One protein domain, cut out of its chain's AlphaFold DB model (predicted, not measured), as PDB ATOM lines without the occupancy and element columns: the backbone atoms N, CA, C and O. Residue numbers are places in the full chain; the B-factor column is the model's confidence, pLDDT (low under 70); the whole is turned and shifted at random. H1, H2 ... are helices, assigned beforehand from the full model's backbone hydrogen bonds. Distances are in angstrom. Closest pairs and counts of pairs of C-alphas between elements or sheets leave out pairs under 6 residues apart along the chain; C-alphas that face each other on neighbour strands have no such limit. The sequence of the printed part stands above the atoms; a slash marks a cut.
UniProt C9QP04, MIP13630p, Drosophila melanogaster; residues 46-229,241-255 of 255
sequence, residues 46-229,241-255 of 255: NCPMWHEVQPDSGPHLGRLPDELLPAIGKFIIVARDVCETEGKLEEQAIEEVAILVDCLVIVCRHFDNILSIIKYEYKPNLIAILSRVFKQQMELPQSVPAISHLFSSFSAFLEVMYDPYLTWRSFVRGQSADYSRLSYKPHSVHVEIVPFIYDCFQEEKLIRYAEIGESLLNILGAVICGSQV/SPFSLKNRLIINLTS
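What this domain is: This is residues 46 to 229 and 241 to 255 of the 255 residues of the protein "MIP13630p" of Drosophila melanogaster (UniProt C9QP04). What shape do these atoms make? A slab of two helix layers: H1, H4 and H7 side by side in one, H2, H5 and H9 in the other, with H5 nearest the mean of the C-alphas. H3 and H6 sit near the end where H2, H5 and H9 finish, H8 sits near the opposite end by H4 and H9, the long link of residues 173 to 192 crosses the first of these ends, and residues 250 to 255 stick out beyond H9. What is it made of, and how large is it? The printed part has 199 residues with ten named helices, H1 to H10 in chain order, and no named strand; the class is all helix. It is compact, with a radius of gyration of the C-alphas of 16.9 A and spans of 51 by 48 by 30 A.

Where its parts are: Where is the longest helix by residues? H1 is residues 68 to 86, 27.2 A from C-alpha 68 at (95.666, 237.419, -2.265) to C-alpha 86 at (78.797, 248.585, 15.902). Which other helices are long? H2 is residues 91 to 108, 25.6 A; H4 is residues 122 to 139, 26.1 A; H5 is residues 145 to 162, 25.5 A; H9 is residues 210 to 226, 23.6 A. Which are shorter? H3 is residues 111 to 117, H6 residues 167 to 172, H7 residues 193 to 201 and H8 residues 204 to 208. H10 is residues 242 to 253, 16.8 A, and ends with C-alpha 253 at (91.860, 278.283, 2.296).

How they stand to each other: How is H1 joined to its neighbours? H1, H2, H4 and H5 form an up and down bundle, each running against the one before it. H1 and H2 are a hairpin, H1 touching with residues 72 to 79 alone, the closest C-alphas being those of Ile 72 and Leu 100, 6.3 A apart, at a shallow tilt of 30 degrees. H1 touches H4 at a steep tilt of 38 degrees, with the C-alphas of Arg 80 and Ile 129 closest, 5.5 A apart. What does H5 touch? H5 touches H2, closest at the C-alphas of Ala 98 and Leu 150, 4.4 A apart; it also forms a hairpin with H4, closest at the C-alphas of Val 133 and Ile 147, 6.8 A apart. H5 touches H9 at a shallow tilt of 6 degrees, with the C-alphas of Ser 155 and Ile 219 closest, 5.3 A apart. What surrounds H9, the hub? H7 touches H9, closest at the C-alphas of Ile 197 and Leu 216, 6.1 A apart, and H6 touches it, closest at those of Trp 168 and Ala 222, 5.1 A apart. H8 and H9 only just touch, and only at the corner, with 3 pairs of C-alphas within 8 A, the closest those of Leu 206 and Gly 213, 6.4 A apart. H3 touches H2, with the C-alphas of Cys 108 and Ile 114 5.4 A apart, while H10 is close to H9 but not clearly touching, at 7.7 A between the C-alphas of Cys 225 and Pro 242. What do the backbones show? In H1, H2, H4, H5, H6, H7 and H9 every O i to N i+4 pair is within hydrogen-bond range; H10 has 7 of 8, H3 1 of 3 with 3 of 4 O i to N i+3 pairs, and H8 0 of 1 with 1 of 2.

The domain as a whole: How far does it reach? The two C-alphas farthest apart are those of Arg 63 and Ser 255, 51.0 A. Is the chain printed whole? Residues 230 to 240 are not printed, and C-alphas 229 and 241 are 10.8 A apart across the cut. Of the links printed whole, that from H6 to H7, 20 residues, is long. Where is confidence low? Residue 229 and residues 241 to 255 are under 70 in pLDDT; the mean of the printed part is 89.5.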
ATOM      1  N   ASN A  46     112.866 263.061  -1.483       86.00
ATOM      2  CA  ASN A  46     113.353 262.110  -2.477       86.00
ATOM      3  C   ASN A  46     112.235 261.347  -3.224       86.00
ATOM      4  O   ASN A  46     112.537 260.387  -3.935       86.00
ATOM      5  N   CYS A  47     110.961 261.723  -3.071       89.81
ATOM      6  CA  CYS A  47     109.856 261.141  -3.835       89.81
ATOM      7  C   CYS A  47     110.140 261.276  -5.350       89.81
ATOM      8  O   CYS A  47     110.527 262.360  -5.792       89.81
ATOM      9  N   PRO A  48     109.981 260.229  -6.177       92.62
ATOM     10  CA  PRO A  48     110.347 260.308  -7.590       92.62
ATOM     11  C   PRO A  48     109.518 261.361  -8.328       92.62
ATOM     12  O   PRO A  48     108.332 261.558  -8.054       92.62
ATOM     13  N   MET A  49     110.147 262.063  -9.259       93.56
ATOM     14  CA  MET A  49     109.448 262.909 -10.217       93.56
ATOM     15  C   MET A  49     108.729 262.052 -11.260       93.56
ATOM     16  O   MET A  49     109.090 260.900 -11.498       93.56
ATOM     17  N   TRP A  50     107.747 262.625 -11.955       94.19
ATOM     18  CA  TRP A  50     106.865 261.876 -12.854       94.19
ATOM     19  C   TRP A  50     107.573 261.067 -13.945       94.19
ATOM     20  O   TRP A  50     107.092 260.022 -14.367       94.19
ATOM     21  N   HIS A  51     108.730 261.548 -14.394       93.81
ATOM     22  CA  HIS A  51     109.541 260.933 -15.439       93.81
ATOM     23  C   HIS A  51     110.537 259.894 -14.897       93.81
ATOM     24  O   HIS A  51     111.186 259.212 -15.686       93.81
ATOM     25  N   GLU A  52     110.670 259.787 -13.575       94.44
ATOM     26  CA  GLU A  52     111.543 258.838 -12.875       94.44
ATOM     27  C   GLU A  52     110.772 257.606 -12.387       94.44
ATOM     28  O   GLU A  52     111.377 256.563 -12.121       94.44
ATOM     29  N   VAL A  53     109.441 257.704 -12.286       94.00
ATOM     30  CA  VAL A  53     108.582 256.598 -11.855       94.00
ATOM     31  C   VAL A  53     108.705 255.420 -12.820       94.00
ATOM     32  O   VAL A  53     108.367 255.524 -13.999       94.00
ATOM     33  N   GLN A  54     109.147 254.277 -12.293       93.38
ATOM     34  CA  GLN A  54     109.223 253.031 -13.052       93.38
ATOM     35  C   GLN A  54     107.903 252.253 -12.940       93.38
ATOM     36  O   GLN A  54     107.437 252.021 -11.815       93.38
ATOM     37  N   PRO A  55     107.307 251.824 -14.070       93.38
ATOM     38  CA  PRO A  55     105.999 251.170 -14.095       93.38
ATOM     39  C   PRO A  55     105.994 249.769 -13.466       93.38
ATOM     40  O   PRO A  55     104.924 249.247 -13.178       93.38
ATOM     41  N   ASP A  56     107.154 249.155 -13.248       94.12
ATOM     42  CA  ASP A  56     107.346 247.795 -12.736       94.12
ATOM     43  C   ASP A  56     108.029 247.767 -11.354       94.12
ATOM     44  O   ASP A  56     108.565 246.743 -10.934       94.12
ATOM     45  N   SER A  57     107.991 248.888 -10.618       93.44
ATOM     46  CA  SER A  57     108.636 249.006  -9.299       93.44
ATOM     47  C   SER A  57     108.082 247.994  -8.283       93.44
ATOM     48  O   SER A  57     108.822 247.453  -7.463       93.44
ATOM     49  N   GLY A  58     106.764 247.765  -8.301       94.88
ATOM     50  CA  GLY A  58     106.074 246.861  -7.378       94.88
ATOM     51  C   GLY A  58     106.163 245.372  -7.757       94.88
ATOM     52  O   GLY A  58     106.605 245.009  -8.845       94.88
ATOM     53  N   PRO A  59     105.695 244.461  -6.886       95.44
ATOM     54  CA  PRO A  59     105.588 243.045  -7.225       95.44
ATOM     55  C   PRO A  59     104.528 242.798  -8.301       95.44
ATOM     56  O   PRO A  59     103.360 243.127  -8.116       95.44
ATOM     57  N   HIS A  60     104.899 242.110  -9.378       96.00
ATOM     58  CA  HIS A  60     103.934 241.594 -10.350       96.00
ATOM     59  C   HIS A  60     103.009 240.539  -9.708       96.00
ATOM     60  O   HIS A  60     103.501 239.620  -9.041       96.00
ATOM     61  N   LEU A  61     101.691 240.617  -9.951       95.06
ATOM     62  CA  LEU A  61     100.690 239.709  -9.358       95.06
ATOM     63  C   LEU A  61     100.986 238.225  -9.602       95.06
ATOM     64  O   LEU A  61     100.838 237.427  -8.690       95.06
ATOM     65  N   GLY A  62     101.506 237.861 -10.775       93.69
ATOM     66  CA  GLY A  62     101.908 236.478 -11.090       93.69
ATOM     67  C   GLY A  62     103.041 235.887 -10.228       93.69
ATOM     68  O   GLY A  62     103.430 234.743 -10.440       93.69
ATOM     69  N   ARG A  63     103.619 236.651  -9.289       92.75
ATOM     70  CA  ARG A  63     104.576 236.163  -8.271       92.75
ATOM     71  C   ARG A  63     103.975 236.120  -6.861       92.75
ATOM     72  O   ARG A  63     104.655 235.720  -5.910       92.75
ATOM     73  N   LEU A  64     102.744 236.593  -6.712       94.88
ATOM     74  CA  LEU A  64     101.991 236.609  -5.467       94.88
ATOM     75  C   LEU A  64     100.982 235.456  -5.474       94.88
ATOM     76  O   LEU A  64     100.704 234.898  -6.533       94.88
ATOM     77  N   PRO A  65     100.450 235.061  -4.309       94.56
ATOM     78  CA  PRO A  65      99.389 234.067  -4.274       94.56
ATOM     79  C   PRO A  65      98.132 234.539  -5.015       94.56
ATOM     80  O   PRO A  65      97.691 235.669  -4.802       94.56
ATOM     81  N   ASP A  66      97.532 233.663  -5.823       90.00
ATOM     82  CA  ASP A  66      96.381 234.000  -6.679       90.00
ATOM     83  C   ASP A  66      95.182 234.547  -5.879       90.00
ATOM     84  O   ASP A  66      94.542 235.517  -6.278       90.00
ATOM     85  N   GLU A  67      94.940 233.990  -4.689       94.56
ATOM     86  CA  GLU A  67      93.832 234.381  -3.806       94.56
ATOM     87  C   GLU A  67      94.156 235.583  -2.897       94.56
ATOM     88  O   GLU A  67      93.368 235.922  -2.012       94.56
ATOM     89  N   LEU A  68      95.295 236.264  -3.089       96.44
ATOM     90  CA  LEU A  68      95.666 237.419  -2.265       96.44
ATOM     91  C   LEU A  68      94.650 238.560  -2.375       96.44
ATOM     92  O   LEU A  68      94.213 239.092  -1.357       96.44
ATOM     93  N   LEU A  69      94.275 238.939  -3.600       97.31
ATOM     94  CA  LEU A  69      93.327 240.033  -3.823       97.31
ATOM     95  C   LEU A  69      91.929 239.688  -3.261       97.31
ATOM     96  O   LEU A  69      91.433 240.450  -2.427       97.31
ATOM     97  N   PRO A  70      91.320 238.524  -3.581       96.44
ATOM     98  CA  PRO A  70      90.072 238.104  -2.941       96.44
ATOM     99  C   PRO A  70      90.136 238.091  -1.409       96.44
ATOM    100  O   PRO A  70      89.203 238.566  -0.758       96.44
ATOM    101  N   ALA A  71      91.240 237.611  -0.822       97.06
ATOM    102  CA  ALA A  71      91.418 237.607   0.627       97.06
ATOM    103  C   ALA A  71      91.419 239.032   1.201       97.06
ATOM    104  O   ALA A  71      90.651 239.304   2.121       97.06
ATOM    105  N   ILE A  72      92.189 239.967   0.631       98.19
ATOM    106  CA  ILE A  72      92.167 241.382   1.050       98.19
ATOM    107  C   ILE A  72      90.736 241.937   1.005       98.19
ATOM    108  O   ILE A  72      90.288 242.569   1.963       98.19
ATOM    109  N   GLY A  73      89.990 241.643  -0.062       97.81
ATOM    110  CA  GLY A  73      88.594 242.065  -0.207       97.81
ATOM    111  C   GLY A  73      87.686 241.528   0.882       97.81
ATOM    112  O   GLY A  73      86.932 242.299   1.473       97.81
ATOM    113  N   LYS A  74      87.809 240.237   1.202       97.06
ATOM    114  CA  LYS A  74      87.075 239.610   2.305       97.06
ATOM    115  C   LYS A  74      87.300 240.372   3.614       97.06
ATOM    116  O   LYS A  74      86.329 240.719   4.275       97.06
ATOM    117  N   PHE A  75      88.550 240.652   3.985       97.75
ATOM    118  CA  PHE A  75      88.849 241.328   5.256       97.75
ATOM    119  C   PHE A  75      88.378 242.789   5.286       97.75
ATOM    120  O   PHE A  75      87.889 243.237   6.320       97.75
ATOM    121  N   ILE A  76      88.448 243.513   4.163       98.50
ATOM    122  CA  ILE A  76      87.892 244.872   4.060       98.50
ATOM    123  C   ILE A  76      86.363 244.850   4.228       98.50
ATOM    124  O   ILE A  76      85.821 245.685   4.949       98.50
ATOM    125  N   ILE A  77      85.662 243.896   3.604       98.06
ATOM    126  CA  ILE A  77      84.204 243.746   3.752       98.06
ATOM    127  C   ILE A  77      83.844 243.421   5.203       98.06
ATOM    128  O   ILE A  77      82.987 244.085   5.773       98.06
ATOM    129  N   VAL A  78      84.551 242.478   5.832       97.06
ATOM    130  CA  VAL A  78      84.338 242.130   7.248       97.06
ATOM    131  C   VAL A  78      84.513 243.355   8.150       97.06
ATOM    132  O   VAL A  78      83.664 243.609   9.000       97.06
ATOM    133  N   ALA A  79      85.568 244.150   7.952       97.50
ATOM    134  CA  ALA A  79      85.776 245.374   8.727       97.50
ATOM    135  C   ALA A  79      84.665 246.412   8.496       97.50
ATOM    136  O   ALA A  79      84.233 247.077   9.441       97.50
ATOM    137  N   ARG A  80      84.166 246.531   7.259       97.56
ATOM    138  CA  ARG A  80      83.033 247.402   6.926       97.56
ATOM    139  C   ARG A  80      81.754 246.954   7.628       97.56
ATOM    140  O   ARG A  80      81.084 247.796   8.217       97.56
ATOM    141  N   ASP A  81      81.448 245.661   7.612       97.31
ATOM    142  CA  ASP A  81      80.245 245.098   8.237       97.31
ATOM    143  C   ASP A  81      80.269 245.261   9.768       97.31
ATOM    144  O   ASP A  81      79.255 245.613  10.378       97.31
ATOM    145  N   VAL A  82      81.438 245.079  10.397       95.62
ATOM    146  CA  VAL A  82      81.644 245.372  11.828       95.62
ATOM    147  C   VAL A  82      81.419 246.856  12.104       95.62
ATOM    148  O   VAL A  82      80.639 247.208  12.988       95.62
ATOM    149  N   CYS A  83      82.033 247.738  11.309       93.25
ATOM    150  CA  CYS A  83      81.887 249.183  11.470       93.25
ATOM    151  C   CYS A  83      80.432 249.656  11.292       93.25
ATOM    152  O   CYS A  83      80.005 250.611  11.945       93.25
ATOM    153  N   GLU A  84      79.672 249.012  10.406       92.38
ATOM    154  CA  GLU A  84      78.252 249.287  10.181       92.38
ATOM    155  C   GLU A  84      77.386 248.810  11.353       92.38
ATOM    156  O   GLU A  84      76.516 249.552  11.810       92.38
ATOM    157  N   THR A  85      77.657 247.611  11.871       93.69
ATOM    158  CA  THR A  85      76.888 246.998  12.966       93.69
ATOM    159  C   THR A  85      77.138 247.690  14.305       93.69
ATOM    160  O   THR A  85      76.201 247.951  15.057       93.69
ATOM    161  N   GLU A  86      78.396 248.002  14.616       91.06
ATOM    162  CA  GLU A  86      78.797 248.585  15.902       91.06
ATOM    163  C   GLU A  86      78.786 250.121  15.897       91.06
ATOM    164  O   GLU A  86      78.879 250.756  16.948       91.06
ATOM    165  N   GLY A  87      78.679 250.739  14.716       88.06
ATOM    166  CA  GLY A  87      78.670 252.192  14.526       88.06
ATOM    167  C   GLY A  87      80.034 252.874  14.690       88.06
ATOM    168  O   GLY A  87      80.140 254.076  14.438       88.06
ATOM    169  N   LYS A  88      81.069 252.126  15.079       90.62
ATOM    170  CA  LYS A  88      82.463 252.558  15.227       90.62
ATOM    171  C   LYS A  88      83.402 251.403  14.888       90.62
ATOM    172  O   LYS A  88      82.962 250.260  14.805       90.62
ATOM    173  N   LEU A  89      84.689 251.700  14.737       94.69
ATOM    174  CA  LEU A  89      85.725 250.684  14.575       94.69
ATOM    175  C   LEU A  89      86.817 250.899  15.630       94.69
ATOM    176  O   LEU A  89      87.195 252.036  15.931       94.69
ATOM    177  N   GLU A  90      87.292 249.813  16.238       95.94
ATOM    178  CA  GLU A  90      88.387 249.877  17.209       95.94
ATOM    179  C   GLU A  90      89.715 250.223  16.525       95.94
ATOM    180  O   GLU A  90      89.938 249.872  15.367       95.94
ATOM    181  N   GLU A  91      90.623 250.876  17.254       96.56
ATOM    182  CA  GLU A  91      91.910 251.342  16.718       96.56
ATOM    183  C   GLU A  91      92.727 250.209  16.080       96.56
ATOM    184  O   GLU A  91      93.269 250.378  14.990       96.56
ATOM    185  N   GLN A  92      92.743 249.027  16.702       96.50
ATOM    186  CA  GLN A  92      93.423 247.857  16.148       96.50
ATOM    187  C   GLN A  92      92.827 247.427  14.799       96.50
ATOM    188  O   GLN A  92      93.569 247.127  13.870       96.50
ATOM    189  N   ALA A  93      91.500 247.416  14.670       97.12
ATOM    190  CA  ALA A  93      90.843 247.045  13.420       97.12
ATOM    191  C   ALA A  93      91.046 248.115  12.331       97.12
ATOM    192  O   ALA A  93      91.212 247.770  11.163       97.12
ATOM    193  N   ILE A  94      91.100 249.399  12.702       98.44
ATOM    194  CA  ILE A  94      91.453 250.497  11.785       98.44
ATOM    195  C   ILE A  94      92.873 250.294  11.238       98.44
ATOM    196  O   ILE A  94      93.079 250.380  10.026       98.44
ATOM    197  N   GLU A  95      93.831 249.972  12.108       98.25
ATOM    198  CA  GLU A  95      95.221 249.713  11.717       98.25
ATOM    199  C   GLU A  95      95.342 248.473  10.817       98.25
ATOM    200  O   GLU A  95      96.058 248.490   9.816       98.25
ATOM    201  N   GLU A  96      94.592 247.405  11.105       98.06
ATOM    202  CA  GLU A  96      94.540 246.222  10.237       98.06
ATOM    203  C   GLU A  96      94.026 246.566   8.830       98.06
ATOM    204  O   GLU A  96      94.592 246.093   7.842       98.06
ATOM    205  N   VAL A  97      93.008 247.428   8.711       98.62
ATOM    206  CA  VAL A  97      92.531 247.916   7.406       98.62
ATOM    207  C   VAL A  97      93.593 248.771   6.717       98.62
ATOM    208  O   VAL A  97      93.818 248.587   5.520       98.62
ATOM    209  N   ALA A  98      94.282 249.659   7.437       98.56
ATOM    210  CA  ALA A  98      95.354 250.479   6.867       98.56
ATOM    211  C   ALA A  98      96.457 249.608   6.238       98.56
ATOM    212  O   ALA A  98      96.808 249.801   5.075       98.56
ATOM    213  N   ILE A  99      96.895 248.556   6.939       98.44
ATOM    214  CA  ILE A  99      97.903 247.598   6.452       98.44
ATOM    215  C   ILE A  99      97.421 246.831   5.205       98.44
ATOM    216  O   ILE A  99      98.211 246.535   4.300       98.44
ATOM    217  N   LEU A 100      96.128 246.505   5.109       98.69
ATOM    218  CA  LEU A 100      95.556 245.916   3.890       98.69
ATOM    219  C   LEU A 100      95.629 246.893   2.714       98.69
ATOM    220  O   LEU A 100      95.977 246.493   1.599       98.69
ATOM    221  N   VAL A 101      95.338 248.170   2.958       98.62
ATOM    222  CA  VAL A 101      95.420 249.220   1.939       98.62
ATOM    223  C   VAL A 101      96.872 249.460   1.519       98.62
ATOM    224  O   VAL A 101      97.136 249.508   0.321       98.62
ATOM    225  N   ASP A 102      97.831 249.489   2.444       98.44
ATOM    226  CA  ASP A 102      99.267 249.536   2.131       98.44
ATOM    227  C   ASP A 102      99.702 248.399   1.203       98.44
ATOM    228  O   ASP A 102     100.477 248.592   0.262       98.44
ATOM    229  N   CYS A 103      99.199 247.189   1.455       98.38
ATOM    230  CA  CYS A 103      99.469 246.049   0.591       98.38
ATOM    231  C   CYS A 103      98.960 246.312  -0.833       98.38
ATOM    232  O   CYS A 103      99.677 246.031  -1.796       98.38
ATOM    233  N   LEU A 104      97.765 246.893  -0.985       98.44
ATOM    234  CA  LEU A 104      97.237 247.297  -2.290       98.44
ATOM    235  C   LEU A 104      98.081 248.406  -2.932       98.44
ATOM    236  O   LEU A 104      98.354 248.316  -4.128       98.44
ATOM    237  N   VAL A 105      98.553 249.393  -2.161       97.81
ATOM    238  CA  VAL A 105      99.468 250.446  -2.643       97.81
ATOM    239  C   VAL A 105     100.709 249.816  -3.268       97.81
ATOM    240  O   VAL A 105     101.040 250.105  -4.417       97.81
ATOM    241  N   ILE A 106     101.368 248.915  -2.536       98.00
ATOM    242  CA  ILE A 106     102.576 248.211  -2.984       98.00
ATOM    243  C   ILE A 106     102.310 247.435  -4.274       98.00
ATOM    244  O   ILE A 106     103.090 247.537  -5.219       98.00
ATOM    245  N   VAL A 107     101.213 246.678  -4.338       97.81
ATOM    246  CA  VAL A 107     100.861 245.899  -5.534       97.81
ATOM    247  C   VAL A 107     100.580 246.827  -6.723       97.81
ATOM    248  O   VAL A 107     101.033 246.543  -7.830       97.81
ATOM    249  N   CYS A 108      99.915 247.964  -6.515       96.88
ATOM    250  CA  CYS A 108      99.665 248.975  -7.549       96.88
ATOM    251  C   CYS A 108     100.928 249.697  -8.045       96.88
ATOM    252  O   CYS A 108     100.893 250.280  -9.126       96.88
ATOM    253  N   ARG A 109     102.064 249.632  -7.328       96.31
ATOM    254  CA  ARG A 109     103.353 250.147  -7.839       96.31
ATOM    255  C   ARG A 109     103.886 249.370  -9.044       96.31
ATOM    256  O   ARG A 109     104.895 249.777  -9.611       96.31
ATOM    257  N   HIS A 110     103.227 248.281  -9.431       97.00
ATOM    258  CA  HIS A 110     103.370 247.673 -10.746       97.00
ATOM    259  C   HIS A 110     102.116 247.968 -11.582       97.00
ATOM    260  O   HIS A 110     101.025 247.495 -11.262       97.00
ATOM    261  N   PHE A 111     102.250 248.725 -12.670       95.44
ATOM    262  CA  PHE A 111     101.113 249.317 -13.388       95.44
ATOM    263  C   PHE A 111     100.181 248.268 -14.002       95.44
ATOM    264  O   PHE A 111      98.962 248.428 -13.944       95.44
ATOM    265  N   ASP A 112     100.727 247.149 -14.486       95.19
ATOM    266  CA  ASP A 112      99.928 246.027 -15.008       95.19
ATOM    267  C   ASP A 112      98.941 245.452 -13.975       95.19
ATOM    268  O   ASP A 112      97.900 244.899 -14.338       95.19
ATOM    269  N   ASN A 113      99.212 245.623 -12.677       96.69
ATOM    270  CA  ASN A 113      98.322 245.148 -11.623       96.69
ATOM    271  C   ASN A 113      97.095 246.052 -11.426       96.69
ATOM    272  O   ASN A 113      96.074 245.580 -10.917       96.69
ATOM    273  N   ILE A 114      97.156 247.333 -11.815       95.25
ATOM    274  CA  ILE A 114      96.095 248.319 -11.532       95.25
ATOM    275  C   ILE A 114      94.771 247.890 -12.186       95.25
ATOM    276  O   ILE A 114      93.712 247.968 -11.559       95.25
ATOM    277  N   LEU A 115      94.835 247.352 -13.410       92.06
ATOM    278  CA  LEU A 115      93.691 246.796 -14.146       92.06
ATOM    279  C   LEU A 115      93.034 245.598 -13.451       92.06
ATOM    280  O   LEU A 115      91.834 245.371 -13.599       92.06
ATOM    281  N   SER A 116      93.809 244.807 -12.715       94.00
ATOM    282  CA  SER A 116      93.279 243.685 -11.938       94.00
ATOM    283  C   SER A 116      92.642 244.178 -10.644       94.00
ATOM    284  O   SER A 116      91.563 243.721 -10.284       94.00
ATOM    285  N   ILE A 117      93.265 245.155  -9.982       95.38
ATOM    286  CA  ILE A 117      92.787 245.726  -8.719       95.38
ATOM    287  C   ILE A 117      91.488 246.511  -8.900       95.38
ATOM    288  O   ILE A 117      90.601 246.414  -8.055       95.38
ATOM    289  N   ILE A 118      91.329 247.257  -9.997       91.69
ATOM    290  CA  ILE A 118      90.133 248.088 -10.208       91.69
ATOM    291  C   ILE A 118      88.832 247.281 -10.319       91.69
ATOM    292  O   ILE A 118      87.763 247.834 -10.082       91.69
ATOM    293  N   LYS A 119      88.919 245.988 -10.651       91.25
ATOM    294  CA  LYS A 119      87.766 245.080 -10.760       91.25
ATOM    295  C   LYS A 119      87.171 244.697  -9.406       91.25
ATOM    296  O   LYS A 119      86.050 244.208  -9.365       91.25
ATOM    297  N   TYR A 120      87.919 244.885  -8.321       94.44
ATOM    298  CA  TYR A 120      87.458 244.591  -6.973       94.44
ATOM    299  C   TYR A 120      86.754 245.803  -6.364       94.44
ATOM    300  O   TYR A 120      87.178 246.951  -6.525       94.44
ATOM    301  N   GLU A 121      85.725 245.540  -5.567       92.00
ATOM    302  CA  GLU A 121      84.919 246.566  -4.905       92.00
ATOM    303  C   GLU A 121      85.592 247.146  -3.646       92.00
ATOM    304  O   GLU A 121      84.927 247.480  -2.671       92.00
ATOM    305  N   TYR A 122      86.919 247.307  -3.621       96.69
ATOM    306  CA  TYR A 122      87.601 247.869  -2.445       96.69
ATOM    307  C   TYR A 122      87.146 249.299  -2.146       96.69
ATOM    308  O   TYR A 122      86.930 249.644  -0.992       96.69
ATOM    309  N   LYS A 123      86.981 250.134  -3.184       95.38
ATOM    310  CA  LYS A 123      86.706 251.572  -3.023       95.38
ATOM    311  C   LYS A 123      85.412 251.862  -2.252       95.38
ATOM    312  O   LYS A 123      85.522 252.565  -1.254       95.38
ATOM    313  N   PRO A 124      84.230 251.342  -2.640       96.69
ATOM    314  CA  PRO A 124      83.000 251.613  -1.890       96.69
ATOM    315  C   PRO A 124      83.079 251.106  -0.440       96.69
ATOM    316  O   PRO A 124      82.682 251.812   0.483       96.69
ATOM    317  N   ASN A 125      83.680 249.932  -0.206       98.06
ATOM    318  CA  ASN A 125      83.851 249.405   1.151       98.06
ATOM    319  C   ASN A 125      84.788 250.279   2.009       98.06
ATOM    320  O   ASN A 125      84.481 250.566   3.164       98.06
ATOM    321  N   LEU A 126      85.907 250.740   1.443       98.31
ATOM    322  CA  LEU A 126      86.848 251.629   2.129       98.31
ATOM    323  C   LEU A 126      86.238 253.008   2.397       98.31
ATOM    324  O   LEU A 126      86.423 253.532   3.489       98.31
ATOM    325  N   ILE A 127      85.477 253.574   1.453       97.94
ATOM    326  CA  ILE A 127      84.762 254.848   1.644       97.94
ATOM    327  C   ILE A 127      83.764 254.737   2.800       97.94
ATOM    328  O   ILE A 127      83.698 255.642   3.634       97.94
ATOM    329  N   ALA A 128      83.029 253.626   2.898       97.56
ATOM    330  CA  ALA A 128      82.108 253.389   4.007       97.56
ATOM    331  C   ALA A 128      82.833 253.352   5.367       97.56
ATOM    332  O   ALA A 128      82.400 254.030   6.302       97.56
ATOM    333  N   ILE A 129      83.959 252.631   5.465       98.31
ATOM    334  CA  ILE A 129      84.796 252.590   6.680       98.31
ATOM    335  C   ILE A 129      85.332 253.990   7.006       98.31
ATOM    336  O   ILE A 129      85.126 254.493   8.110       98.31
ATOM    337  N   LEU A 130      85.978 254.648   6.041       98.25
ATOM    338  CA  LEU A 130      86.579 255.972   6.210       98.25
ATOM    339  C   LEU A 130      85.553 257.010   6.649       98.25
ATOM    340  O   LEU A 130      85.834 257.780   7.556       98.25
ATOM    341  N   SER A 131      84.350 257.006   6.075       97.38
ATOM    342  CA  SER A 131      83.281 257.943   6.446       97.38
ATOM    343  C   SER A 131      82.877 257.818   7.918       97.38
ATOM    344  O   SER A 131      82.533 258.810   8.561       97.38
ATOM    345  N   ARG A 132      82.900 256.600   8.469       96.69
ATOM    346  CA  ARG A 132      82.579 256.338   9.881       96.69
ATOM    347  C   ARG A 132      83.739 256.708  10.792       96.69
ATOM    348  O   ARG A 132      83.546 257.453  11.749       96.69
ATOM    349  N   VAL A 133      84.937 256.246  10.450       97.31
ATOM    350  CA  VAL A 133      86.166 256.521  11.199       97.31
ATOM    351  C   VAL A 133      86.479 258.024  11.214       97.31
ATOM    352  O   VAL A 133      86.906 258.559  12.233       97.31
ATOM    353  N   PHE A 134      86.181 258.738  10.126       97.50
ATOM    354  CA  PHE A 134      86.256 260.193  10.060       97.50
ATOM    355  C   PHE A 134      85.372 260.847  11.118       97.50
ATOM    356  O   PHE A 134      85.861 261.617  11.937       97.50
ATOM    357  N   LYS A 135      84.079 260.498  11.154       96.06
ATOM    358  CA  LYS A 135      83.139 261.037  12.148       96.06
ATOM    359  C   LYS A 135      83.607 260.750  13.573       96.06
ATOM    360  O   LYS A 135      83.609 261.659  14.397       96.06
ATOM    361  N   GLN A 136      84.092 259.534  13.829       94.69
ATOM    362  CA  GLN A 136      84.694 259.158  15.110       94.69
ATOM    363  C   GLN A 136      85.875 260.074  15.476       94.69
ATOM    364  O   GLN A 136      85.930 260.582  16.592       94.69
ATOM    365  N   GLN A 137      86.786 260.364  14.542       95.44
ATOM    366  CA  GLN A 137      87.906 261.285  14.779       95.44
ATOM    367  C   GLN A 137      87.448 262.716  15.105       95.44
ATOM    368  O   GLN A 137      88.063 263.391  15.931       95.44
ATOM    369  N   MET A 138      86.362 263.185  14.490       96.00
ATOM    370  CA  MET A 138      85.825 264.540  14.696       96.00
ATOM    371  C   MET A 138      85.147 264.728  16.063       96.00
ATOM    372  O   MET A 138      84.899 265.860  16.495       96.00
ATOM    373  N   GLU A 139      84.832 263.639  16.761       94.50
ATOM    374  CA  GLU A 139      84.319 263.659  18.136       94.50
ATOM    375  C   GLU A 139      85.441 263.638  19.181       94.50
ATOM    376  O   GLU A 139      85.244 264.079  20.315       94.50
ATOM    377  N   LEU A 140      86.629 263.172  18.798       93.62
ATOM    378  CA  LEU A 140      87.787 263.110  19.676       93.62
ATOM    379  C   LEU A 140      88.501 264.472  19.745       93.62
ATOM    380  O   LEU A 140      88.362 265.300  18.846       93.62
ATOM    381  N   PRO A 141      89.248 264.751  20.828       90.56
ATOM    382  CA  PRO A 141      90.043 265.972  20.950       90.56
ATOM    383  C   PRO A 141      91.460 265.836  20.375       90.56
ATOM    384  O   PRO A 141      92.131 266.848  20.194       90.56
ATOM    385  N   GLN A 142      91.939 264.607  20.170       91.44
ATOM    386  CA  GLN A 142      93.305 264.291  19.749       91.44
ATOM    387  C   GLN A 142      93.280 263.377  18.528       91.44
ATOM    388  O   GLN A 142      92.362 262.566  18.383       91.44
ATOM    389  N   SER A 143      94.292 263.510  17.670       91.81
ATOM    390  CA  SER A 143      94.447 262.644  16.499       91.81
ATOM    391  C   SER A 143      94.737 261.211  16.937       91.81
ATOM    392  O   SER A 143      95.604 260.992  17.785       91.81
ATOM    393  N   VAL A 144      94.022 260.246  16.365       96.19
ATOM    394  CA  VAL A 144      94.277 258.818  16.568       96.19
ATOM    395  C   VAL A 144      95.220 258.341  15.460       96.19
ATOM    396  O   VAL A 144      94.838 258.400  14.288       96.19
ATOM    397  N   PRO A 145      96.425 257.836  15.787       96.81
ATOM    398  CA  PRO A 145      97.421 257.461  14.783       96.81
ATOM    399  C   PRO A 145      96.912 256.467  13.735       96.81
ATOM    400  O   PRO A 145      97.168 256.661  12.549       96.81
ATOM    401  N   ALA A 146      96.134 255.453  14.136       97.88
ATOM    402  CA  ALA A 146      95.567 254.486  13.193       97.88
ATOM    403  C   ALA A 146      94.616 255.143  12.175       97.88
ATOM    404  O   ALA A 146      94.571 254.748  11.011       97.88
ATOM    405  N   ILE A 147      93.876 256.182  12.584       97.81
ATOM    406  CA  ILE A 147      92.971 256.916  11.692       97.81
ATOM    407  C   ILE A 147      93.776 257.714  10.670       97.81
ATOM    408  O   ILE A 147      93.518 257.601   9.470       97.81
ATOM    409  N   SER A 148      94.780 258.469  11.123       96.94
ATOM    410  CA  SER A 148      95.708 259.168  10.228       96.94
ATOM    411  C   SER A 148      96.373 258.207   9.243       96.94
ATOM    412  O   SER A 148      96.433 258.487   8.044       96.94
ATOM    413  N   HIS A 149      96.824 257.045   9.724       97.62
ATOM    414  CA  HIS A 149      97.459 256.025   8.897       97.62
ATOM    415  C   HIS A 149      96.500 255.453   7.849       97.62
ATOM    416  O   HIS A 149      96.887 255.318   6.686       97.62
ATOM    417  N   LEU A 150      95.240 255.187   8.205       98.44
ATOM    418  CA  LEU A 150      94.228 254.728   7.253       98.44
ATOM    419  C   LEU A 150      93.952 255.776   6.164       98.44
ATOM    420  O   LEU A 150      93.897 255.427   4.983       98.44
ATOM    421  N   PHE A 151      93.820 257.056   6.530       98.00
ATOM    422  CA  PHE A 151      93.634 258.145   5.563       98.00
ATOM    423  C   PHE A 151      94.842 258.316   4.640       98.00
ATOM    424  O   PHE A 151      94.671 258.453   3.428       98.00
ATOM    425  N   SER A 152      96.053 258.245   5.193       96.88
ATOM    426  CA  SER A 152      97.297 258.299   4.424       96.88
ATOM    427  C   SER A 152      97.414 257.115   3.457       96.88
ATOM    428  O   SER A 152      97.661 257.307   2.266       96.88
ATOM    429  N   SER A 153      97.126 255.898   3.927       97.88
ATOM    430  CA  SER A 153      97.153 254.674   3.115       97.88
ATOM    431  C   SER A 153      96.119 254.725   1.995       97.88
ATOM    432  O   SER A 153      96.423 254.400   0.847       97.88
ATOM    433  N   PHE A 154      94.898 255.180   2.292       98.00
ATOM    434  CA  PHE A 154      93.862 255.364   1.280       98.00
ATOM    435  C   PHE A 154      94.243 256.443   0.267       98.00
ATOM    436  O   PHE A 154      94.041 256.240  -0.930       98.00
ATOM    437  N   SER A 155      94.856 257.543   0.716       96.94
ATOM    438  CA  SER A 155      95.396 258.564  -0.184       96.94
ATOM    439  C   SER A 155      96.408 257.972  -1.141       96.94
ATOM    440  O   SER A 155      96.225 258.046  -2.356       96.94
ATOM    441  N   ALA A 156      97.417 257.296  -0.599       96.81
ATOM    442  CA  ALA A 156      98.441 256.643  -1.391       96.81
ATOM    443  C   ALA A 156      97.838 255.623  -2.366       96.81
ATOM    444  O   ALA A 156      98.283 255.544  -3.508       96.81
ATOM    445  N   PHE A 157      96.801 254.883  -1.957       97.69
ATOM    446  CA  PHE A 157      96.118 253.904  -2.803       97.69
ATOM    447  C   PHE A 157      95.443 254.560  -4.003       97.69
ATOM    448  O   PHE A 157      95.612 254.104  -5.134       97.69
ATOM    449  N   LEU A 158      94.711 255.652  -3.787       95.81
ATOM    450  CA  LEU A 158      94.083 256.380  -4.885       95.81
ATOM    451  C   LEU A 158      95.120 257.079  -5.771       95.81
ATOM    452  O   LEU A 158      94.952 257.067  -6.989       95.81
ATOM    453  N   GLU A 159      96.210 257.600  -5.200       94.69
ATOM    454  CA  GLU A 159      97.334 258.163  -5.956       94.69
ATOM    455  C   GLU A 159      97.932 257.128  -6.908       94.69
ATOM    456  O   GLU A 159      97.953 257.352  -8.112       94.69
ATOM    457  N   VAL A 160      98.319 255.944  -6.430       94.75
ATOM    458  CA  VAL A 160      98.915 254.922  -7.312       94.75
ATOM    459  C   VAL A 160      97.920 254.315  -8.305       94.75
ATOM    460  O   VAL A 160      98.335 253.712  -9.290       94.75
ATOM    461  N   MET A 161      96.612 254.445  -8.073       94.25
ATOM    462  CA  MET A 161      95.588 253.983  -9.014       94.25
ATOM    463  C   MET A 161      95.260 255.003 -10.102       94.25
ATOM    464  O   MET A 161      95.070 254.618 -11.262       94.25
ATOM    465  N   TYR A 162      95.128 256.274  -9.723       93.31
ATOM    466  CA  TYR A 162      94.612 257.334 -10.588       93.31
ATOM    467  C   TYR A 162      95.696 258.278 -11.097       93.31
ATOM    468  O   TYR A 162      95.525 258.830 -12.173       93.31
ATOM    469  N   ASP A 163      96.823 258.396 -10.405       94.38
ATOM    470  CA  ASP A 163      98.016 259.142 -10.811       94.38
ATOM    471  C   ASP A 163      99.290 258.306 -10.567       94.38
ATOM    472  O   ASP A 163     100.152 258.668  -9.763       94.38
ATOM    473  N   PRO A 164      99.438 257.151 -11.240       94.38
ATOM    474  CA  PRO A 164     100.531 256.215 -10.973       94.38
ATOM    475  C   PRO A 164     101.919 256.802 -11.249       94.38
ATOM    476  O   PRO A 164     102.902 256.329 -10.689       94.38
ATOM    477  N   TYR A 165     101.997 257.840 -12.087       94.62
ATOM    478  CA  TYR A 165     103.216 258.601 -12.355       94.62
ATOM    479  C   TYR A 165     103.468 259.715 -11.330       94.62
ATOM    480  O   TYR A 165     104.434 260.444 -11.488       94.62
ATOM    481  N   LEU A 166     102.644 259.882 -10.294       94.19
ATOM    482  CA  LEU A 166     102.811 260.920  -9.269       94.19
ATOM    483  C   LEU A 166     102.935 262.336  -9.871       94.19
ATOM    484  O   LEU A 166     103.711 263.178  -9.402       94.19
ATOM    485  N   THR A 167     102.178 262.612 -10.934       94.44
ATOM    486  CA  THR A 167     102.181 263.904 -11.632       94.44
ATOM    487  C   THR A 167     101.734 265.048 -10.724       94.44
ATOM    488  O   THR A 167     102.293 266.145 -10.815       94.44
ATOM    489  N   TRP A 168     100.821 264.791  -9.784       93.81
ATOM    490  CA  TRP A 168     100.450 265.717  -8.713       93.81
ATOM    491  C   TRP A 168     101.650 266.085  -7.837       93.81
ATOM    492  O   TRP A 168     101.915 267.264  -7.604       93.81
ATOM    493  N   ARG A 169     102.435 265.092  -7.404       94.00
ATOM    494  CA  ARG A 169     103.613 265.308  -6.546       94.00
ATOM    495  C   ARG A 169     104.705 266.092  -7.264       94.00
ATOM    496  O   ARG A 169     105.346 266.959  -6.669       94.00
ATOM    497  N   SER A 170     104.906 265.841  -8.555       92.44
ATOM    498  CA  SER A 170     105.771 266.682  -9.387       92.44
ATOM    499  C   SER A 170     105.242 268.108  -9.512       92.44
ATOM    500  O   SER A 170     106.014 269.053  -9.346       92.44
ATOM    501  N   PHE A 171     103.937 268.282  -9.733       92.50
ATOM    502  CA  PHE A 171     103.319 269.599  -9.870       92.50
ATOM    503  C   PHE A 171     103.469 270.448  -8.603       92.50
ATOM    504  O   PHE A 171     103.870 271.609  -8.695       92.50
ATOM    505  N   VAL A 172     103.218 269.870  -7.424       91.19
ATOM    506  CA  VAL A 172     103.416 270.543  -6.125       91.19
ATOM    507  C   VAL A 172     104.868 271.005  -5.955       91.19
ATOM    508  O   VAL A 172     105.115 272.079  -5.412       91.19
ATOM    509  N   ARG A 173     105.829 270.256  -6.504       91.56
ATOM    510  CA  ARG A 173     107.263 270.597  -6.511       91.56
ATOM    511  C   ARG A 173     107.690 271.480  -7.689       91.56
ATOM    512  O   ARG A 173     108.879 271.629  -7.953       91.56
ATOM    513  N   GLY A 174     106.736 272.083  -8.398       89.94
ATOM    514  CA  GLY A 174     106.996 273.038  -9.478       89.94
ATOM    515  C   GLY A 174     107.347 272.406 -10.826       89.94
ATOM    516  O   GLY A 174     107.760 273.122 -11.737       89.94
ATOM    517  N   GLN A 175     107.166 271.093 -10.985       90.75
ATOM    518  CA  GLN A 175     107.412 270.391 -12.238       90.75
ATOM    519  C   GLN A 175     106.104 269.920 -12.881       90.75
ATOM    520  O   GLN A 175     105.466 268.973 -12.429       90.75
ATOM    521  N   SER A 176     105.737 270.530 -14.005       89.81
ATOM    522  CA  SER A 176     104.614 270.050 -14.814       89.81
ATOM    523  C   SER A 176     104.966 268.746 -15.535       89.81
ATOM    524  O   SER A 176     106.048 268.618 -16.115       89.81
ATOM    525  N   ALA A 177     104.036 267.790 -15.519       91.56
ATOM    526  CA  ALA A 177     104.152 266.555 -16.283       91.56
ATOM    527  C   ALA A 177     103.859 266.777 -17.771       91.56
ATOM    528  O   ALA A 177     102.977 267.556 -18.137       91.56
ATOM    529  N   ASP A 178     104.583 266.058 -18.626       90.75
ATOM    530  CA  ASP A 178     104.268 265.967 -20.049       90.75
ATOM    531  C   ASP A 178     103.390 264.733 -20.296       90.75
ATOM    532  O   ASP A 178     103.877 263.614 -20.475       90.75
ATOM    533  N   TYR A 179     102.072 264.944 -20.301       88.69
ATOM    534  CA  TYR A 179     101.067 263.883 -20.441       88.69
ATOM    535  C   TYR A 179     101.125 263.133 -21.782       88.69
ATOM    536  O   TYR A 179     100.565 262.034 -21.890       88.69
ATOM    537  N   SER A 180     101.815 263.679 -22.793       87.50
ATOM    538  CA  SER A 180     102.053 262.987 -24.068       87.50
ATOM    539  C   SER A 180     103.046 261.827 -23.924       87.50
ATOM    540  O   SER A 180     102.958 260.842 -24.655       87.50
ATOM    541  N   ARG A 181     103.943 261.897 -22.929       89.25
ATOM    542  CA  ARG A 181     104.972 260.883 -22.648       89.25
ATOM    543  C   ARG A 181     104.501 259.778 -21.705       89.25
ATOM    544  O   ARG A 181     105.209 258.789 -21.529       89.25
ATOM    545  N   LEU A 182     103.325 259.931 -21.099       89.75
ATOM    546  CA  LEU A 182     102.763 258.949 -20.173       89.75
ATOM    547  C   LEU A 182     102.061 257.836 -20.955       89.75
ATOM    548  O   LEU A 182     100.998 258.057 -21.545       89.75
ATOM    549  N   SER A 183     102.659 256.644 -20.941       86.31
ATOM    550  CA  SER A 183     102.161 255.470 -21.671       86.31
ATOM    551  C   SER A 183     100.945 254.825 -21.006       86.31
ATOM    552  O   SER A 183     100.058 254.328 -21.695       86.31
ATOM    553  N   TYR A 184     100.874 254.868 -19.674       85.38
ATOM    554  CA  TYR A 184      99.735 254.355 -18.922       85.38
ATOM    555  C   TYR A 184      98.666 255.442 -18.805       85.38
ATOM    556  O   TYR A 184      98.967 256.573 -18.417       85.38
ATOM    557  N   LYS A 185      97.424 255.093 -19.144       82.94
ATOM    558  CA  LYS A 185      96.263 255.977 -19.023       82.94
ATOM    559  C   LYS A 185      95.400 255.520 -17.844       82.94
ATOM    560  O   LYS A 185      94.902 254.393 -17.878       82.94
ATOM    561  N   PRO A 186      95.242 256.353 -16.802       80.88
ATOM    562  CA  PRO A 186      94.414 256.012 -15.657       80.88
ATOM    563  C   PRO A 186      92.950 255.788 -16.026       80.88
ATOM    564  O   PRO A 186      92.431 256.325 -17.004       80.88
ATOM    565  N   HIS A 187      92.282 254.983 -15.209       83.19
ATOM    566  CA  HIS A 187      90.858 254.716 -15.355       83.19
ATOM    567  C   HIS A 187      90.023 255.856 -14.781       83.19
ATOM    568  O   HIS A 187      90.481 256.598 -13.912       83.19
ATOM    569  N   SER A 188      88.758 255.922 -15.199       85.19
ATOM    570  CA  SER A 188      87.779 256.821 -14.595       85.19
ATOM    571  C   SER A 188      87.709 256.630 -13.081       85.19
ATOM    572  O   SER A 188      87.686 255.508 -12.560       85.19
ATOM    573  N   VAL A 189      87.658 257.754 -12.377       88.12
ATOM    574  CA  VAL A 189      87.548 257.782 -10.921       88.12
ATOM    575  C   VAL A 189      86.198 257.221 -10.498       88.12
ATOM    576  O   VAL A 189      85.177 257.459 -11.144       88.12
ATOM    577  N   HIS A 190      86.199 256.442  -9.418       89.56
ATOM    578  CA  HIS A 190      84.967 255.902  -8.860       89.56
ATOM    579  C   HIS A 190      84.055 257.046  -8.398       89.56
ATOM    580  O   HIS A 190      84.520 257.976  -7.738       89.56
ATOM    581  N   VAL A 191      82.762 256.963  -8.723       90.56
ATOM    582  CA  VAL A 191      81.804 258.074  -8.572       90.56
ATOM    583  C   VAL A 191      81.689 258.600  -7.137       90.56
ATOM    584  O   VAL A 191      81.431 259.780  -6.941       90.56
ATOM    585  N   GLU A 192      81.937 257.748  -6.141       93.19
ATOM    586  CA  GLU A 192      81.843 258.096  -4.717       93.19
ATOM    587  C   GLU A 192      83.085 258.800  -4.146       93.19
ATOM    588  O   GLU A 192      82.985 259.436  -3.102       93.19
ATOM    589  N   ILE A 193      84.247 258.731  -4.810       92.81
ATOM    590  CA  ILE A 193      85.504 259.274  -4.255       92.81
ATOM    591  C   ILE A 193      85.414 260.789  -4.082       92.81
ATOM    592  O   ILE A 193      85.746 261.318  -3.027       92.81
ATOM    593  N   VAL A 194      84.972 261.492  -5.126       93.06
ATOM    594  CA  VAL A 194      84.909 262.956  -5.107       93.06
ATOM    595  C   VAL A 194      83.869 263.451  -4.088       93.06
ATOM    596  O   VAL A 194      84.249 264.265  -3.248       93.06
ATOM    597  N   PRO A 195      82.613 262.950  -4.072       95.12
ATOM    598  CA  PRO A 195      81.650 263.264  -3.015       95.12
ATOM    599  C   PRO A 195      82.187 263.019  -1.602       95.12
ATOM    600  O   PRO A 195      82.116 263.922  -0.779       95.12
ATOM    601  N   PHE A 196      82.813 261.864  -1.347       97.00
ATOM    602  CA  PHE A 196      83.400 261.548  -0.043       97.00
ATOM    603  C   PHE A 196      84.422 262.603   0.420       97.00
ATOM    604  O   PHE A 196      84.390 263.041   1.570       97.00
ATOM    605  N   ILE A 197      85.311 263.043  -0.477       95.69
ATOM    606  CA  ILE A 197      86.307 264.080  -0.165       95.69
ATOM    607  C   ILE A 197      85.620 265.405   0.178       95.69
ATOM    608  O   ILE A 197      85.984 266.051   1.161       95.69
ATOM    609  N   TYR A 198      84.626 265.812  -0.617       94.56
ATOM    610  CA  TYR A 198      83.877 267.044  -0.365       94.56
ATOM    611  C   TYR A 198      83.126 266.994   0.964       94.56
ATOM    612  O   TYR A 198      83.185 267.975   1.703       94.56
ATOM    613  N   ASP A 199      82.488 265.870   1.287       95.69
ATOM    614  CA  ASP A 199      81.781 265.666   2.554       95.69
ATOM    615  C   ASP A 199      82.731 265.807   3.751       95.69
ATOM    616  O   ASP A 199      82.380 266.446   4.741       95.69
ATOM    617  N   CYS A 200      83.963 265.295   3.647       96.56
ATOM    618  CA  CYS A 200      84.974 265.481   4.690       96.56
ATOM    619  C   CYS A 200      85.368 266.959   4.860       96.56
ATOM    620  O   CYS A 200      85.513 267.429   5.985       96.56
ATOM    621  N   PHE A 201      85.509 267.713   3.764       95.62
ATOM    622  CA  PHE A 201      85.839 269.143   3.822       95.62
ATOM    623  C   PHE A 201      84.700 270.036   4.333       95.62
ATOM    624  O   PHE A 201      84.964 271.182   4.689       95.62
ATOM    625  N   GLN A 202      83.454 269.548   4.389       95.19
ATOM    626  CA  GLN A 202      82.356 270.284   5.031       95.19
ATOM    627  C   GLN A 202      82.459 270.289   6.563       95.19
ATOM    628  O   GLN A 202      81.778 271.072   7.220       95.19
ATOM    629  N   GLU A 203      83.288 269.424   7.151       95.25
ATOM    630  CA  GLU A 203      83.465 269.365   8.596       95.25
ATOM    631  C   GLU A 203      84.515 270.378   9.066       95.25
ATOM    632  O   GLU A 203      85.720 270.191   8.892       95.25
ATOM    633  N   GLU A 204      84.061 271.438   9.735       92.06
ATOM    634  CA  GLU A 204      84.921 272.523  10.227       92.06
ATOM    635  C   GLU A 204      86.025 272.029  11.171       92.06
ATOM    636  O   GLU A 204      87.115 272.601  11.217       92.06
ATOM    637  N   LYS A 205      85.786 270.948  11.926       95.12
ATOM    638  CA  LYS A 205      86.782 270.390  12.852       95.12
ATOM    639  C   LYS A 205      87.996 269.780  12.149       95.12
ATOM    640  O   LYS A 205      89.021 269.609  12.813       95.12
ATOM    641  N   LEU A 206      87.922 269.505  10.844       94.38
ATOM    642  CA  LEU A 206      89.026 268.948  10.056       94.38
ATOM    643  C   LEU A 206      90.303 269.790  10.153       94.38
ATOM    644  O   LEU A 206      91.397 269.235  10.147       94.38
ATOM    645  N   ILE A 207      90.189 271.110  10.334       91.88
ATOM    646  CA  ILE A 207      91.341 272.017  10.489       91.88
ATOM    647  C   ILE A 207      92.271 271.639  11.655       91.88
ATOM    648  O   ILE A 207      93.426 272.052  11.684       91.88
ATOM    649  N   ARG A 208      91.780 270.856  12.626       93.12
ATOM    650  CA  ARG A 208      92.565 270.364  13.771       93.12
ATOM    651  C   ARG A 208      93.411 269.135  13.425       93.12
ATOM    652  O   ARG A 208      94.281 268.766  14.204       93.12
ATOM    653  N   TYR A 209      93.156 268.510  12.277       94.38
ATOM    654  CA  TYR A 209      93.710 267.226  11.854       94.38
ATOM    655  C   TYR A 209      94.417 267.368  10.507       94.38
ATOM    656  O   TYR A 209      93.951 266.871   9.479       94.38
ATOM    657  N   ALA A 210      95.554 268.068  10.523       91.19
ATOM    658  CA  ALA A 210      96.306 268.411   9.317       91.19
ATOM    659  C   ALA A 210      96.646 267.186   8.451       91.19
ATOM    660  O   ALA A 210      96.476 267.248   7.241       91.19
ATOM    661  N   GLU A 211      97.027 266.059   9.059       92.06
ATOM    662  CA  GLU A 211      97.384 264.820   8.347       92.06
ATOM    663  C   GLU A 211      96.221 264.255   7.508       92.06
ATOM    664  O   GLU A 211      96.410 263.796   6.377       92.06
ATOM    665  N   ILE A 212      94.993 264.329   8.035       95.75
ATOM    666  CA  ILE A 212      93.782 263.886   7.332       95.75
ATOM    667  C   ILE A 212      93.447 264.871   6.213       95.75
ATOM    668  O   ILE A 212      93.204 264.457   5.078       95.75
ATOM    669  N   GLY A 213      93.476 266.174   6.507       95.38
ATOM    670  CA  GLY A 213      93.225 267.219   5.512       95.38
ATOM    671  C   GLY A 213      94.218 267.168   4.348       95.38
ATOM    672  O   GLY A 213      93.824 267.258   3.185       95.38
ATOM    673  N   GLU A 214      95.496 266.950   4.643       94.12
ATOM    674  CA  GLU A 214      96.554 266.794   3.649       94.12
ATOM    675  C   GLU A 214      96.342 265.543   2.787       94.12
ATOM    676  O   GLU A 214      96.444 265.616   1.561       94.12
ATOM    677  N   SER A 215      95.980 264.411   3.397       95.88
ATOM    678  CA  SER A 215      95.629 263.184   2.668       95.88
ATOM    679  C   SER A 215      94.471 263.430   1.690       95.88
ATOM    680  O   SER A 215      94.555 263.077   0.516       95.88
ATOM    681  N   LEU A 216      93.414 264.121   2.125       96.00
ATOM    682  CA  LEU A 216      92.265 264.466   1.277       96.00
ATOM    683  C   LEU A 216      92.639 265.395   0.110       96.00
ATOM    684  O   LEU A 216      92.190 265.182  -1.020       96.00
ATOM    685  N   LEU A 217      93.480 266.404   0.359       94.81
ATOM    686  CA  LEU A 217      93.974 267.311  -0.684       94.81
ATOM    687  C   LEU A 217      94.821 266.572  -1.722       94.81
ATOM    688  O   LEU A 217      94.680 266.821  -2.921       94.81
ATOM    689  N   ASN A 218      95.671 265.651  -1.274       93.62
ATOM    690  CA  ASN A 218      96.520 264.874  -2.167       93.62
ATOM    691  C   ASN A 218      95.723 263.927  -3.057       93.62
ATOM    692  O   ASN A 218      95.994 263.873  -4.256       93.62
ATOM    693  N   ILE A 219      94.695 263.263  -2.517       93.19
ATOM    694  CA  ILE A 219      93.769 262.461  -3.328       93.19
ATOM    695  C   ILE A 219      93.158 263.323  -4.428       93.19
ATOM    696  O   ILE A 219      93.166 262.933  -5.595       93.19
ATOM    697  N   LEU A 220      92.620 264.491  -4.065       93.50
ATOM    698  CA  LEU A 220      91.959 265.372  -5.020       93.50
ATOM    699  C   LEU A 220      92.931 265.820  -6.118       93.50
ATOM    700  O   LEU A 220      92.606 265.730  -7.303       93.50
ATOM    701  N   GLY A 221      94.132 266.250  -5.731       92.62
ATOM    702  CA  GLY A 221      95.188 266.653  -6.653       92.62
ATOM    703  C   GLY A 221      95.593 265.537  -7.615       92.62
ATOM    704  O   GLY A 221      95.650 265.763  -8.823       92.62
ATOM    705  N   ALA A 222      95.782 264.322  -7.109       92.06
ATOM    706  CA  ALA A 222      96.112 263.153  -7.916       92.06
ATOM    707  C   ALA A 222      94.987 262.755  -8.873       92.06
ATOM    708  O   ALA A 222      95.236 262.536 -10.056       92.06
ATOM    709  N   VAL A 223      93.733 262.742  -8.416       90.31
ATOM    710  CA  VAL A 223      92.569 262.496  -9.282       90.31
ATOM    711  C   VAL A 223      92.522 263.502 -10.436       90.31
ATOM    712  O   VAL A 223      92.315 263.117 -11.588       90.31
ATOM    713  N   ILE A 224      92.754 264.786 -10.154       89.19
ATOM    714  CA  ILE A 224      92.759 265.838 -11.174       89.19
ATOM    715  C   ILE A 224      93.927 265.651 -12.139       89.19
ATOM    716  O   ILE A 224      93.706 265.599 -13.348       89.19
ATOM    717  N   CYS A 225      95.159 265.571 -11.633       88.81
ATOM    718  CA  CYS A 225      96.364 265.474 -12.454       88.81
ATOM    719  C   CYS A 225      96.378 264.193 -13.293       88.81
ATOM    720  O   CYS A 225      96.559 264.258 -14.504       88.81
ATOM    721  N   GLY A 226      96.055 263.053 -12.692       83.69
ATOM    722  CA  GLY A 226      95.991 261.769 -13.378       83.69
ATOM    723  C   GLY A 226      94.900 261.661 -14.450       83.69
ATOM    724  O   GLY A 226      95.043 260.898 -15.403       83.69
ATOM    725  N   SER A 227      93.833 262.461 -14.351       80.94
ATOM    726  CA  SER A 227      92.768 262.509 -15.367       80.94
ATOM    727  C   SER A 227      93.104 263.362 -16.600       80.94
ATOM    728  O   SER A 227      92.326 263.391 -17.558       80.94
ATOM    729  N   GLN A 228      94.242 264.069 -16.604       74.25
ATOM    730  CA  GLN A 228      94.616 264.931 -17.724       74.25
ATOM    731  C   GLN A 228      95.007 264.093 -18.947       74.25
ATOM    732  O   GLN A 228      95.920 263.267 -18.925       74.25
ATOM    733  N   VAL A 229      94.315 264.344 -20.055       61.25
ATOM    734  CA  VAL A 229      94.689 263.855 -21.384       61.25
ATOM    735  C   VAL A 229      95.629 264.852 -22.061       61.25
ATOM    736  O   VAL A 229      95.572 266.054 -21.801       61.25
ATOM    737  N   SER A 241      91.492 273.240 -16.515       39.22
ATOM    738  CA  SER A 241      92.946 273.351 -16.494       39.22
ATOM    739  C   SER A 241      93.416 273.451 -15.032       39.22
ATOM    740  O   SER A 241      92.709 274.044 -14.205       39.22
ATOM    741  N   PRO A 242      94.602 272.928 -14.676       43.38
ATOM    742  CA  PRO A 242      95.143 273.041 -13.317       43.38
ATOM    743  C   PRO A 242      95.189 274.496 -12.799       43.38
ATOM    744  O   PRO A 242      95.139 274.733 -11.594       43.38
ATOM    745  N   PHE A 243      95.167 275.490 -13.698       38.00
ATOM    746  CA  PHE A 243      95.001 276.910 -13.372       38.00
ATOM    747  C   PHE A 243      93.634 277.276 -12.763       38.00
ATOM    748  O   PHE A 243      93.575 278.120 -11.870       38.00
ATOM    749  N   SER A 244      92.538 276.650 -13.199       35.78
ATOM    750  CA  SER A 244      91.182 276.939 -12.701       35.78
ATOM    751  C   SER A 244      90.960 276.406 -11.277       35.78
ATOM    752  O   SER A 244      90.337 277.065 -10.442       35.78
ATOM    753  N   LEU A 245      91.543 275.245 -10.959       43.03
ATOM    754  CA  LEU A 245      91.504 274.654  -9.617       43.03
ATOM    755  C   LEU A 245      92.428 275.368  -8.627       43.03
ATOM    756  O   LEU A 245      92.031 275.557  -7.479       43.03
ATOM    757  N   LYS A 246      93.590 275.862  -9.078       40.22
ATOM    758  CA  LYS A 246      94.473 276.712  -8.261       40.22
ATOM    759  C   LYS A 246      93.735 277.951  -7.739       40.22
ATOM    760  O   LYS A 246      93.846 278.271  -6.562       40.22
ATOM    761  N   ASN A 247      92.908 278.585  -8.571       30.97
ATOM    762  CA  ASN A 247      92.108 279.734  -8.143       30.97
ATOM    763  C   ASN A 247      90.951 279.355  -7.205       30.97
ATOM    764  O   ASN A 247      90.626 280.139  -6.326       30.97
ATOM    765  N   ARG A 248      90.339 278.169  -7.328       31.88
ATOM    766  CA  ARG A 248      89.230 277.768  -6.436       31.88
ATOM    767  C   ARG A 248      89.684 277.228  -5.078       31.88
ATOM    768  O   ARG A 248      89.018 277.491  -4.086       31.88
ATOM    769  N   LEU A 249      90.801 276.501  -5.022       37.09
ATOM    770  CA  LEU A 249      91.340 275.952  -3.770       37.09
ATOM    771  C   LEU A 249      92.048 277.017  -2.920       37.09
ATOM    772  O   LEU A 249      91.899 277.004  -1.705       37.09
ATOM    773  N   ILE A 250      92.752 277.975  -3.541       36.47
ATOM    774  CA  ILE A 250      93.408 279.064  -2.797       36.47
ATOM    775  C   ILE A 250      92.368 280.015  -2.187       36.47
ATOM    776  O   ILE A 250      92.518 280.392  -1.033       36.47
ATOM    777  N   ILE A 251      91.281 280.340  -2.900       33.97
ATOM    778  CA  ILE A 251      90.254 281.264  -2.385       33.97
ATOM    779  C   ILE A 251      89.564 280.718  -1.120       33.97
ATOM    780  O   ILE A 251      89.274 281.494  -0.215       33.97
ATOM    781  N   ASN A 252      89.354 279.405  -1.005       31.02
ATOM    782  CA  ASN A 252      88.670 278.824   0.159       31.02
ATOM    783  C   ASN A 252      89.583 278.527   1.361       31.02
ATOM    784  O   ASN A 252      89.068 278.310   2.449       31.02
ATOM    785  N   LEU A 253      90.910 278.515   1.193       30.89
ATOM    786  CA  LEU A 253      91.860 278.283   2.296       30.89
ATOM    787  C   LEU A 253      92.465 279.579   2.861       30.89
ATOM    788  O   LEU A 253      93.176 279.535   3.862       30.89
ATOM    789  N   THR A 254      92.193 280.728   2.237       29.44
ATOM    790  CA  THR A 254      92.637 282.054   2.705       29.44
ATOM    791  C   THR A 254      91.480 282.994   3.061       29.44
ATOM    792  O   THR A 254      91.699 284.204   3.117       29.44
ATOM    793  N   SER A 255      90.268 282.464   3.254       30.06
ATOM    794  CA  SER A 255      89.082 283.225   3.682       30.06
ATOM    795  C   SER A 255      88.691 282.867   5.107       30.06
ATOM    796  O   SER A 255      88.641 281.652   5.391       30.06
TER     797      SER A 255